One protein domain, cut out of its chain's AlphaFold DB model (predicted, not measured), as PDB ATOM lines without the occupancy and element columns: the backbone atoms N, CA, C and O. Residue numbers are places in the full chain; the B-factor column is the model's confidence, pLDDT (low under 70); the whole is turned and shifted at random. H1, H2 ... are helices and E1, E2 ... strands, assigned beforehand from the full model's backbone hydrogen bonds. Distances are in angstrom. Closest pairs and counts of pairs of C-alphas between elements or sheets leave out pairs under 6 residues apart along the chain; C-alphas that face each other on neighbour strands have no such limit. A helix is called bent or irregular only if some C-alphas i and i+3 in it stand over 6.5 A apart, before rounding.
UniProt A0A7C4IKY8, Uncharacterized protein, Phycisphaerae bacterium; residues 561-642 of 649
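What this domain is: This is residues 561 to 642 of the 649 residues of an uncharacterized protein of Phycisphaerae bacterium (UniProt A0A7C4IKY8). Picture a short ribbon of two parallel strands, E1 and E2, in the middle, with H1 over one of its faces and H2 over the other, while H3 runs away from the ribbon just past the end of E2. A long unnamed stretch, residues 582 to 611, loops back from the end of E1, and its residues 596 to 597 run beside E1 on the edge away from E2. The printed part has 82 residues, with three named helices and two named strands in the order H1, E1, H2, E2, H3. The class is mixed, helices and strands, though under half of the residues are in named elements. The whole is compact, with a radius of gyration of the C-alphas of 12.8 A and spans of 37 by 28 by 17 A.

Where its parts are: Find C-alpha 566 at (68.012, 40.949, 70.425); from there H1 runs through residues 566 to 573, 10.5 A from first to last C-alpha. Next look for E1, residues 577 to 581, which covers 13.3 A from C-alpha 577 at (64.954, 55.783, 64.024). After the unnamed stretch comes H2, residues 612 to 621, 13.1 A long and irregular: C-alphas 616 and 619 are 9.3 A apart. E2, residues 626 to 630, covers 12.5 A. H3, residues 632 to 641, covers 14.2 A and ends with C-alpha 641 at (89.611, 57.452, 79.972).

How they stand to each other: Start at the sheet, where E1 and E2 are parallel neighbours with 25 degrees between their directions. Look for N 627 and O 577 at 2.8 A and N 581 and O 629 at 2.9 A, both within hydrogen-bond range. Residues 578 to 579 of E1 also pair, parallel, with residues 596 to 597. E1, H2 and E2 form a strand-helix-strand unit, two parallel neighbour strands with a helix between them in the chain, and its crossover is right-handed. The closest C-alphas of E1 and H2 are those of Ile 581 and Trp 616, 6.0 A apart; those of H1 and E2 are Ala 571 and Leu 627, 7.4 A apart. H1 is apart from H2 and H3, and H2 and H3 are only just apart, 8.4 A at their closest. Every O i to N i+4 pair is within hydrogen-bond range in H1 and H3, against 3 of 6 in H2.

The domain as a whole: The two C-alphas farthest apart are those of Leu 562 and Pro 608, at 37.8 A. The printed part has no cut. The link from E1 to H2 is long, with 30 residues; the other three links are tight. The mean pLDDT of the printed part is 88.7, and residues 619 to 624 are under 70.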
ATOM      1  N   SER A 561      73.621  42.885  62.120       88.50
ATOM      2  CA  SER A 561      72.713  43.080  63.259       88.50
ATOM      3  C   SER A 561      72.618  41.842  64.146       88.50
ATOM      4  O   SER A 561      72.326  41.971  65.325       88.50
ATOM      5  N   LEU A 562      72.904  40.653  63.606       90.06
ATOM      6  CA  LEU A 562      72.936  39.392  64.354       90.06
ATOM      7  C   LEU A 562      74.024  39.360  65.441       90.06
ATOM      8  O   LEU A 562      73.997  38.499  66.312       90.06
ATOM      9  N   LEU A 563      74.986  40.286  65.384       90.25
ATOM     10  CA  LEU A 563      76.020  40.467  66.404       90.25
ATOM     11  C   LEU A 563      75.577  41.421  67.526       90.25
ATOM     12  O   LEU A 563      76.301  41.589  68.507       90.25
ATOM     13  N   LEU A 564      74.424  42.076  67.369       91.31
ATOM     14  CA  LEU A 564      73.853  43.004  68.341       91.31
ATOM     15  C   LEU A 564      72.844  42.277  69.249       91.31
ATOM     16  O   LEU A 564      72.271  41.267  68.840       91.31
ATOM     17  N   PRO A 565      72.571  42.791  70.462       89.06
ATOM     18  CA  PRO A 565      71.544  42.231  71.343       89.06
ATOM     19  C   PRO A 565      70.155  42.178  70.686       89.06
ATOM     20  O   PRO A 565      69.810  43.074  69.914       89.06
ATOM     21  N   ASP A 566      69.328  41.193  71.048       87.00
ATOM     22  CA  ASP A 566      68.012  40.949  70.425       87.00
ATOM     23  C   ASP A 566      67.107  42.192  70.408       87.00
ATOM     24  O   ASP A 566      66.549  42.544  69.371       87.00
ATOM     25  N   GLY A 567      67.041  42.945  71.513       85.88
ATOM     26  CA  GLY A 567      66.242  44.177  71.578       85.88
ATOM     27  C   GLY A 567      66.693  45.261  70.586       85.88
ATOM     28  O   GLY A 567      65.874  46.024  70.071       85.88
ATOM     29  N   THR A 568      67.987  45.307  70.254       88.56
ATOM     30  CA  THR A 568      68.520  46.201  69.216       88.56
ATOM     31  C   THR A 568      68.105  45.733  67.823       88.56
ATOM     32  O   THR A 568      67.746  46.555  66.976       88.56
ATOM     33  N   GLN A 569      68.100  44.420  67.584       90.94
ATOM     34  CA  GLN A 569      67.651  43.841  66.316       90.94
ATOM     35  C   GLN A 569      66.164  44.122  66.071       90.94
ATOM     36  O   GLN A 569      65.791  44.581  64.988       90.94
ATOM     37  N   GLU A 570      65.324  43.926  67.090       88.69
ATOM     38  CA  GLU A 570      63.893  44.244  67.044       88.69
ATOM     39  C   GLU A 570      63.655  45.729  66.741       88.69
ATOM     40  O   GLU A 570      62.850  46.075  65.870       88.69
ATOM     41  N   ALA A 571      64.414  46.620  67.387       86.81
ATOM     42  CA  ALA A 571      64.330  48.051  67.124       86.81
ATOM     43  C   ALA A 571      64.681  48.393  65.666       86.81
ATOM     44  O   ALA A 571      63.972  49.171  65.024       86.81
ATOM     45  N   MET A 572      65.725  47.784  65.101       90.38
ATOM     46  CA  MET A 572      66.103  47.992  63.699       90.38
ATOM     47  C   MET A 572      65.022  47.491  62.731       90.38
ATOM     48  O   MET A 572      64.681  48.201  61.772       90.38
ATOM     49  N   ALA A 573      64.458  46.312  63.007       90.12
ATOM     50  CA  ALA A 573      63.406  45.681  62.212       90.12
ATOM     51  C   ALA A 573      62.080  46.460  62.245       90.12
ATOM     52  O   ALA A 573      61.365  46.490  61.245       90.12
ATOM     53  N   SER A 574      61.779  47.157  63.348       89.44
ATOM     54  CA  SER A 574      60.545  47.944  63.514       89.44
ATOM     55  C   SER A 574      60.425  49.165  62.590       89.44
ATOM     56  O   SER A 574      59.381  49.813  62.546       89.44
ATOM     57  N   GLY A 575      61.492  49.529  61.873       88.75
ATOM     58  CA  GLY A 575      61.531  50.771  61.100       88.75
ATOM     59  C   GLY A 575      61.890  52.003  61.938       88.75
ATOM     60  O   GLY A 575      62.023  53.091  61.375       88.75
ATOM     61  N   ALA A 576      62.116  51.846  63.249       88.56
ATOM     62  CA  ALA A 576      62.465  52.946  64.133       88.56
ATOM     63  C   ALA A 576      63.743  53.671  63.693       88.56
ATOM     64  O   ALA A 576      64.665  53.106  63.088       88.56
ATOM     65  N   ASN A 577      63.767  54.952  64.029       92.50
ATOM     66  CA  ASN A 577      64.954  55.783  64.024       92.50
ATOM     67  C   ASN A 577      65.746  55.518  65.308       92.50
ATOM     68  O   ASN A 577      65.140  55.481  66.376       92.50
ATOM     69  N   ILE A 578      67.064  55.353  65.218       93.44
ATOM     70  CA  ILE A 578      67.920  54.927  66.329       93.44
ATOM     71  C   ILE A 578      69.003  55.972  66.600       93.44
ATOM     72  O   ILE A 578      69.674  56.430  65.673       93.44
ATOM     73  N   ASP A 579      69.181  56.316  67.873       93.75
ATOM     74  CA  ASP A 579      70.283  57.135  68.372       93.75
ATOM     75  C   ASP A 579      71.207  56.283  69.242       93.75
ATOM     76  O   ASP A 579      70.772  55.718  70.247       93.75
ATOM     77  N   LEU A 580      72.479  56.199  68.851       94.69
ATOM     78  CA  LEU A 580      73.532  55.524  69.601       94.69
ATOM     79  C   LEU A 580      74.209  56.510  70.547       94.69
ATOM     80  O   LEU A 580      74.700  57.564  70.133       94.69
ATOM     81  N   ILE A 581      74.246  56.147  71.822       94.06
ATOM     82  CA  ILE A 581      74.842  56.941  72.890       94.06
ATOM     83  C   ILE A 581      75.931  56.096  73.541       94.06
ATOM     84  O   ILE A 581      75.654  55.043  74.113       94.06
ATOM     85  N   GLY A 582      77.172  56.569  73.453       92.50
ATOM     86  CA  GLY A 582      78.332  55.834  73.951       92.50
ATOM     87  C   GLY A 582      78.845  54.734  73.018       92.50
ATOM     88  O   GLY A 582      79.868  54.153  73.334       92.50
ATOM     89  N   ASP A 583      78.216  54.483  71.867       92.62
ATOM     90  CA  ASP A 583      78.668  53.489  70.885       92.62
ATOM     91  C   ASP A 583      78.932  54.145  69.523       92.62
ATOM     92  O   ASP A 583      78.063  54.819  68.963       92.62
ATOM     93  N   ALA A 584      80.140  53.947  68.996       93.88
ATOM     94  CA  ALA A 584      80.553  54.423  67.681       93.88
ATOM     95  C   ALA A 584      80.719  53.287  66.656       93.88
ATOM     96  O   ALA A 584      81.083  53.556  65.514       93.88
ATOM     97  N   GLN A 585      80.391  52.032  66.998       94.69
ATOM     98  CA  GLN A 585      80.410  50.886  66.074       94.69
ATOM     99  C   GLN A 585      79.201  50.895  65.118       94.69
ATOM    100  O   GLN A 585      78.548  49.875  64.884       94.69
ATOM    101  N   ALA A 586      78.900  52.054  64.529       95.69
ATOM    102  CA  ALA A 586      77.725  52.283  63.695       95.69
ATOM    103  C   ALA A 586      77.654  51.339  62.480       95.69
ATOM    104  O   ALA A 586      76.559  51.046  61.991       95.69
ATOM    105  N   PHE A 587      78.791  50.794  62.027       96.56
ATOM    106  CA  PHE A 587      78.844  49.844  60.913       96.56
ATOM    107  C   PHE A 587      78.094  48.525  61.178       96.56
ATOM    108  O   PHE A 587      77.607  47.904  60.229       96.56
ATOM    109  N   LEU A 588      77.942  48.121  62.448       95.38
ATOM    110  CA  LEU A 588      77.170  46.930  62.840       95.38
ATOM    111  C   LEU A 588      75.663  47.086  62.593       95.38
ATOM    112  O   LEU A 588      74.945  46.100  62.431       95.38
ATOM    113  N   TYR A 589      75.177  48.325  62.542       95.38
ATOM    114  CA  TYR A 589      73.762  48.635  62.403       95.38
ATOM    115  C   TYR A 589      73.395  48.694  60.918       95.38
ATOM    116  O   TYR A 589      73.548  49.728  60.259       95.38
ATOM    117  N   THR A 590      72.889  47.571  60.402       94.31
ATOM    118  CA  THR A 590      72.468  47.308  59.011       94.31
ATOM    119  C   THR A 590      71.206  48.061  58.549       94.31
ATOM    120  O   THR A 590      70.329  47.511  57.887       94.31
ATOM    121  N   ILE A 591      71.099  49.348  58.887       94.44
ATOM    122  CA  ILE A 591      70.011  50.259  58.490       94.44
ATOM    123  C   ILE A 591      70.572  51.527  57.826       94.44
ATOM    124  O   ILE A 591      71.713  51.880  58.089       94.44
ATOM    125  N   PRO A 592      69.817  52.259  56.993       95.31
ATOM    126  CA  PRO A 592      70.309  53.503  56.392       95.31
ATOM    127  C   PRO A 592      70.698  54.568  57.430       95.31
ATOM    128  O   PRO A 592      70.026  54.721  58.453       95.31
ATOM    129  N   MET A 593      71.708  55.383  57.124       95.44
ATOM    130  CA  MET A 593      72.163  56.499  57.965       95.44
ATOM    131  C   MET A 593      71.096  57.577  58.182       95.44
ATOM    132  O   MET A 593      71.129  58.293  59.174       95.44
ATOM    133  N   THR A 594      70.076  57.662  57.323       94.31
ATOM    134  CA  THR A 594      68.907  58.531  57.563       94.31
ATOM    135  C   THR A 594      68.117  58.134  58.815       94.31
ATOM    136  O   THR A 594      67.418  58.966  59.398       94.31
ATOM    137  N   ARG A 595      68.243  56.875  59.251       93.88
ATOM    138  CA  ARG A 595      67.598  56.333  60.451       93.88
ATOM    139  C   ARG A 595      68.554  56.215  61.635       93.88
ATOM    140  O   ARG A 595      68.078  56.247  62.766       93.88
ATOM    141  N   LEU A 596      69.862  56.136  61.411       94.94
ATOM    142  CA  LEU A 596      70.874  55.936  62.450       94.94
ATOM    143  C   LEU A 596      71.639  57.228  62.757       94.94
ATOM    144  O   LEU A 596      72.175  57.860  61.855       94.94
ATOM    145  N   ARG A 597      71.760  57.589  64.034       94.25
ATOM    146  CA  ARG A 597      72.682  58.640  64.482       94.25
ATOM    147  C   ARG A 597      73.641  58.086  65.516       94.25
ATOM    148  O   ARG A 597      73.245  57.307  66.375       94.25
ATOM    149  N   TYR A 598      74.882  58.532  65.444       95.44
ATOM    150  CA  TYR A 598      75.931  58.226  66.406       95.44
ATOM    151  C   TYR A 598      76.908  59.401  66.455       95.44
ATOM    152  O   TYR A 598      76.856  60.292  65.603       95.44
ATOM    153  N   ARG A 599      77.793  59.404  67.450       95.44
ATOM    154  CA  ARG A 599      78.929  60.327  67.533       95.44
ATOM    155  C   ARG A 599      80.130  59.604  68.107       95.44
ATOM    156  O   ARG A 599      79.957  58.789  69.016       95.44
ATOM    157  N   THR A 600      81.325  59.948  67.638       95.50
ATOM    158  CA  THR A 600      82.547  59.502  68.316       95.50
ATOM    159  C   THR A 600      82.710  60.239  69.642       95.50
ATOM    160  O   THR A 600      82.188  61.340  69.845       95.50
ATOM    161  N   VAL A 601      83.499  59.669  70.552       95.00
ATOM    162  CA  VAL A 601      83.819  60.307  71.840       95.00
ATOM    163  C   VAL A 601      84.522  61.664  71.681       95.00
ATOM    164  O   VAL A 601      84.514  62.479  72.604       95.00
ATOM    165  N   PHE A 602      85.129  61.947  70.528       95.75
ATOM    166  CA  PHE A 602      85.817  63.212  70.264       95.75
ATOM    167  C   PHE A 602      84.865  64.324  69.810       95.75
ATOM    168  O   PHE A 602      85.149  65.498  70.041       95.75
ATOM    169  N   ASP A 603      83.700  63.969  69.274       94.00
ATOM    170  CA  ASP A 603      82.735  64.914  68.701       94.00
ATOM    171  C   ASP A 603      81.647  65.350  69.702       94.00
ATOM    172  O   ASP A 603      80.774  66.159  69.393       94.00
ATOM    173  N   VAL A 604      81.703  64.845  70.940       92.06
ATOM    174  CA  VAL A 604      80.746  65.179  72.006       92.06
ATOM    175  C   VAL A 604      81.283  66.296  72.899       92.06
ATOM    176  O   VAL A 604      82.319  66.147  73.547       92.06
ATOM    177  N   ASN A 605      80.553  67.401  73.009       90.31
ATOM    178  CA  ASN A 605      80.819  68.437  74.005       90.31
ATOM    179  C   ASN A 605      79.801  68.327  75.148       90.31
ATOM    180  O   ASN A 605      78.603  68.409  74.891       90.31
ATOM    181  N   VAL A 606      80.269  68.148  76.387       88.75
ATOM    182  CA  VAL A 606      79.407  68.028  77.575       88.75
ATOM    183  C   VAL A 606      79.571  69.283  78.435       88.75
ATOM    184  O   VAL A 606      80.584  69.407  79.129       88.75
ATOM    185  N   PRO A 607      78.615  70.231  78.403       85.19
ATOM    186  CA  PRO A 607      78.671  71.409  79.257       85.19
ATOM    187  C   PRO A 607      78.692  71.036  80.751       85.19
ATOM    188  O   PRO A 607      78.104  70.020  81.137       85.19
ATOM    189  N   PRO A 608      79.315  71.854  81.619       82.81
ATOM    190  CA  PRO A 608      79.289  71.622  83.060       82.81
ATOM    191  C   PRO A 608      77.856  71.477  83.594       82.81
ATOM    192  O   PRO A 608      77.011  72.335  83.354       82.81
ATOM    193  N   GLY A 609      77.588  70.388  84.319       81.19
ATOM    194  CA  GLY A 609      76.270  70.092  84.893       81.19
ATOM    195  C   GLY A 609      75.237  69.518  83.915       81.19
ATOM    196  O   GLY A 609      74.128  69.207  84.343       81.19
ATOM    197  N   ALA A 610      75.576  69.344  82.633       85.38
ATOM    198  CA  ALA A 610      74.692  68.716  81.657       85.38
ATOM    199  C   ALA A 610      74.736  67.180  81.737       85.38
ATOM    200  O   ALA A 610      75.754  66.576  82.082       85.38
ATOM    201  N   SER A 611      73.627  66.549  81.355       88.31
ATOM    202  CA  SER A 611      73.546  65.101  81.161       88.31
ATOM    203  C   SER A 611      74.468  64.658  80.021       88.31
ATOM    204  O   SER A 611      74.405  65.199  78.915       88.31
ATOM    205  N   VAL A 612      75.304  63.639  80.266       89.56
ATOM    206  CA  VAL A 612      76.175  63.050  79.229       89.56
ATOM    207  C   VAL A 612      75.364  62.461  78.074       89.56
ATOM    208  O   VAL A 612      75.790  62.529  76.926       89.56
ATOM    209  N   VAL A 613      74.175  61.932  78.376       89.56
ATOM    210  CA  VAL A 613      73.253  61.367  77.387       89.56
ATOM    211  C   VAL A 613      72.709  62.468  76.480       89.56
ATOM    212  O   VAL A 613      72.776  62.342  75.258       89.56
ATOM    213  N   ASP A 614      72.251  63.579  77.059       87.94
ATOM    214  CA  ASP A 614      71.701  64.700  76.286       87.94
ATOM    215  C   ASP A 614      72.789  65.388  75.451       87.94
ATOM    216  O   ASP A 614      72.566  65.750  74.296       87.94
ATOM    217  N   ALA A 615      74.005  65.493  75.992       89.62
ATOM    218  CA  ALA A 615      75.161  65.993  75.256       89.62
ATOM    219  C   ALA A 615      75.521  65.108  74.045       89.62
ATOM    220  O   ALA A 615      75.870  65.629  72.979       89.62
ATOM    221  N   TRP A 616      75.401  63.780  74.177       91.31
ATOM    222  CA  TRP A 616      75.622  62.845  73.069       91.31
ATOM    223  C   TRP A 616      74.585  63.022  71.957       91.31
ATOM    224  O   TRP A 616      74.947  63.028  70.782       91.31
ATOM    225  N   LEU A 617      73.315  63.233  72.319       87.50
ATOM    226  CA  LEU A 617      72.232  63.513  71.367       87.50
ATOM    227  C   LEU A 617      72.425  64.864  70.656       87.50
ATOM    228  O   LEU A 617      72.161  64.996  69.457       87.50
ATOM    229  N   GLY A 618      72.932  65.864  71.381       81.94
ATOM    230  CA  GLY A 618      73.186  67.205  70.868       81.94
ATOM    231  C   GLY A 618      71.926  67.985  70.467       81.94
ATOM    232  O   GLY A 618      70.816  67.620  70.845       81.94
ATOM    233  N   PRO A 619      72.076  69.064  69.670       68.19
ATOM    234  CA  PRO A 619      70.983  69.997  69.361       68.19
ATOM    235  C   PRO A 619      69.819  69.381  68.573       68.19
ATOM    236  O   PRO A 619      68.739  69.954  68.516       68.19
ATOM    237  N   ALA A 620      70.034  68.221  67.948       57.97
ATOM    238  CA  ALA A 620      69.056  67.541  67.104       57.97
ATOM    239  C   ALA A 620      68.169  66.545  67.880       57.97
ATOM    240  O   ALA A 620      67.563  65.668  67.255       57.97
ATOM    241  N   ALA A 621      68.118  66.657  69.213       59.03
ATOM    242  CA  ALA A 621      67.284  65.832  70.087       59.03
ATOM    243  C   ALA A 621      65.770  66.011  69.842       59.03
ATOM    244  O   ALA A 621      64.994  65.120  70.192       59.03
ATOM    245  N   ASP A 622      65.358  67.108  69.202       52.56
ATOM    246  CA  ASP A 622      63.950  67.464  69.041       52.56
ATOM    247  C   ASP A 622      63.374  67.095  67.666       52.56
ATOM    248  O   ASP A 622      63.895  67.475  66.615       52.56
ATOM    249  N   GLY A 623      62.242  66.376  67.685       55.19
ATOM    250  CA  GLY A 623      61.271  66.382  66.583       55.19
ATOM    251  C   GLY A 623      60.541  65.070  66.274       55.19
ATOM    252  O   GLY A 623      59.480  65.118  65.658       55.19
ATOM    253  N   GLY A 624      61.041  63.899  66.691       62.75
ATOM    254  CA  GLY A 624      60.393  62.612  66.383       62.75
ATOM    255  C   GLY A 624      60.705  61.494  67.381       62.75
ATOM    256  O   GLY A 624      61.707  61.554  68.087       62.75
ATOM    257  N   GLN A 625      59.855  60.461  67.436       74.69
ATOM    258  CA  GLN A 625      60.102  59.260  68.245       74.69
ATOM    259  C   GLN A 625      61.334  58.515  67.699       74.69
ATOM    260  O   GLN A 625      61.255  57.810  66.692       74.69
ATOM    261  N   ARG A 626      62.490  58.713  68.342       88.25
ATOM    262  CA  ARG A 626      63.742  57.986  68.085       88.25
ATOM    263  C   ARG A 626      64.051  57.095  69.285       88.25
ATOM    264  O   ARG A 626      63.944  57.536  70.430       88.25
ATOM    265  N   LEU A 627      64.404  55.843  69.023       90.69
ATOM    266  CA  LEU A 627      64.806  54.878  70.036       90.69
ATOM    267  C   LEU A 627      66.267  55.130  70.420       90.69
ATOM    268  O   LEU A 627      67.137  55.236  69.560       90.69
ATOM    269  N   ARG A 628      66.527  55.249  71.720       91.38
ATOM    270  CA  ARG A 628      67.841  55.598  72.265       91.38
ATOM    271  C   ARG A 628      68.508  54.338  72.797       91.38
ATOM    272  O   ARG A 628      67.989  53.727  73.727       91.38
ATOM    273  N   LEU A 629      69.640  53.966  72.214       91.75
ATOM    274  CA  LEU A 629      70.469  52.856  72.674       91.75
ATOM    275  C   LEU A 629      71.654  53.428  73.445       91.75
ATOM    276  O   LEU A 629      72.454  54.178  72.890       91.75
ATOM    277  N   VAL A 630      71.736  53.101  74.734       92.25
ATOM    278  CA  VAL A 630      72.757  53.634  75.643       92.25
ATOM    279  C   VAL A 630      73.715  52.523  76.042       92.25
ATOM    280  O   VAL A 630      73.351  51.643  76.825       92.25
ATOM    281  N   ASP A 631      74.954  52.596  75.564       92.12
ATOM    282  CA  ASP A 631      76.029  51.735  76.051       92.12
ATOM    283  C   ASP A 631      76.604  52.317  77.351       92.12
ATOM    284  O   ASP A 631      77.496  53.169  77.375       92.12
ATOM    285  N   THR A 632      76.029  51.885  78.474       91.06
ATOM    286  CA  THR A 632      76.387  52.416  79.796       91.06
ATOM    287  C   THR A 632      77.805  52.020  80.208       91.06
ATOM    288  O   THR A 632      78.489  52.794  80.884       91.06
ATOM    289  N   ASP A 633      78.269  50.836  79.811       90.94
ATOM    290  CA  ASP A 633      79.609  50.374  80.163       90.94
ATOM    291  C   ASP A 633      80.672  51.133  79.373       90.94
ATOM    292  O   ASP A 633      81.688  51.544  79.946       90.94
ATOM    293  N   GLU A 634      80.395  51.438  78.108       91.31
ATOM    294  CA  GLU A 634      81.283  52.254  77.294       91.31
ATOM    295  C   GLU A 634      81.307  53.718  77.759       91.31
ATOM    296  O   GLU A 634      82.387  54.297  77.896       91.31
ATOM    297  N   LEU A 635      80.169  54.297  78.166       93.00
ATOM    298  CA  LEU A 635      80.143  55.615  78.820       93.00
ATOM    299  C   LEU A 635      80.954  55.643  80.126       93.00
ATOM    300  O   LEU A 635      81.691  56.601  80.385       93.00
ATOM    301  N   ARG A 636      80.872  54.591  80.953       93.38
ATOM    302  CA  ARG A 636      81.711  54.455  82.159       93.38
ATOM    303  C   ARG A 636      83.189  54.318  81.806       93.38
ATOM    304  O   ARG A 636      84.037  54.838  82.532       93.38
ATOM    305  N   ARG A 637      83.528  53.621  80.720       92.94
ATOM    306  CA  ARG A 637      84.908  53.547  80.224       92.94
ATOM    307  C   ARG A 637      85.378  54.920  79.761       92.94
ATOM    308  O   ARG A 637      86.495  55.323  80.095       92.94
ATOM    309  N   PHE A 638      84.533  55.655  79.042       93.38
ATOM    310  CA  PHE A 638      84.849  56.983  78.543       93.38
ATOM    311  C   PHE A 638      85.087  57.986  79.665       93.38
ATOM    312  O   PHE A 638      86.106  58.665  79.620       93.38
ATOM    313  N   SER A 639      84.254  58.016  80.707       91.94
ATOM    314  CA  SER A 639      84.445  58.936  81.839       91.94
ATOM    315  C   SER A 639      85.736  58.691  82.630       91.94
ATOM    316  O   SER A 639      86.296  59.609  83.223       91.94
ATOM    317  N   ARG A 640      86.258  57.457  82.605       91.19
ATOM    318  CA  ARG A 640      87.560  57.105  83.204       91.19
ATOM    319  C   ARG A 640      88.747  57.418  82.292       91.19
ATOM    320  O   ARG A 640      89.858  57.590  82.786       91.19
ATOM    321  N   THR A 641      88.532  57.423  80.976       88.00
ATOM    322  CA  THR A 641      89.611  57.452  79.972       88.00
ATOM    323  C   THR A 641      89.804  58.837  79.356       88.00
ATOM    324  O   THR A 641      90.937  59.263  79.143       88.00
ATOM    325  N   TYR A 642      88.712  59.541  79.068       91.56
ATOM    326  CA  TYR A 642      88.700  60.789  78.313       91.56
ATOM    327  C   TYR A 642      88.375  61.978  79.212       91.56
ATOM    328  O   TYR A 642      87.489  61.925  80.062       91.56
TER     329      TYR A 642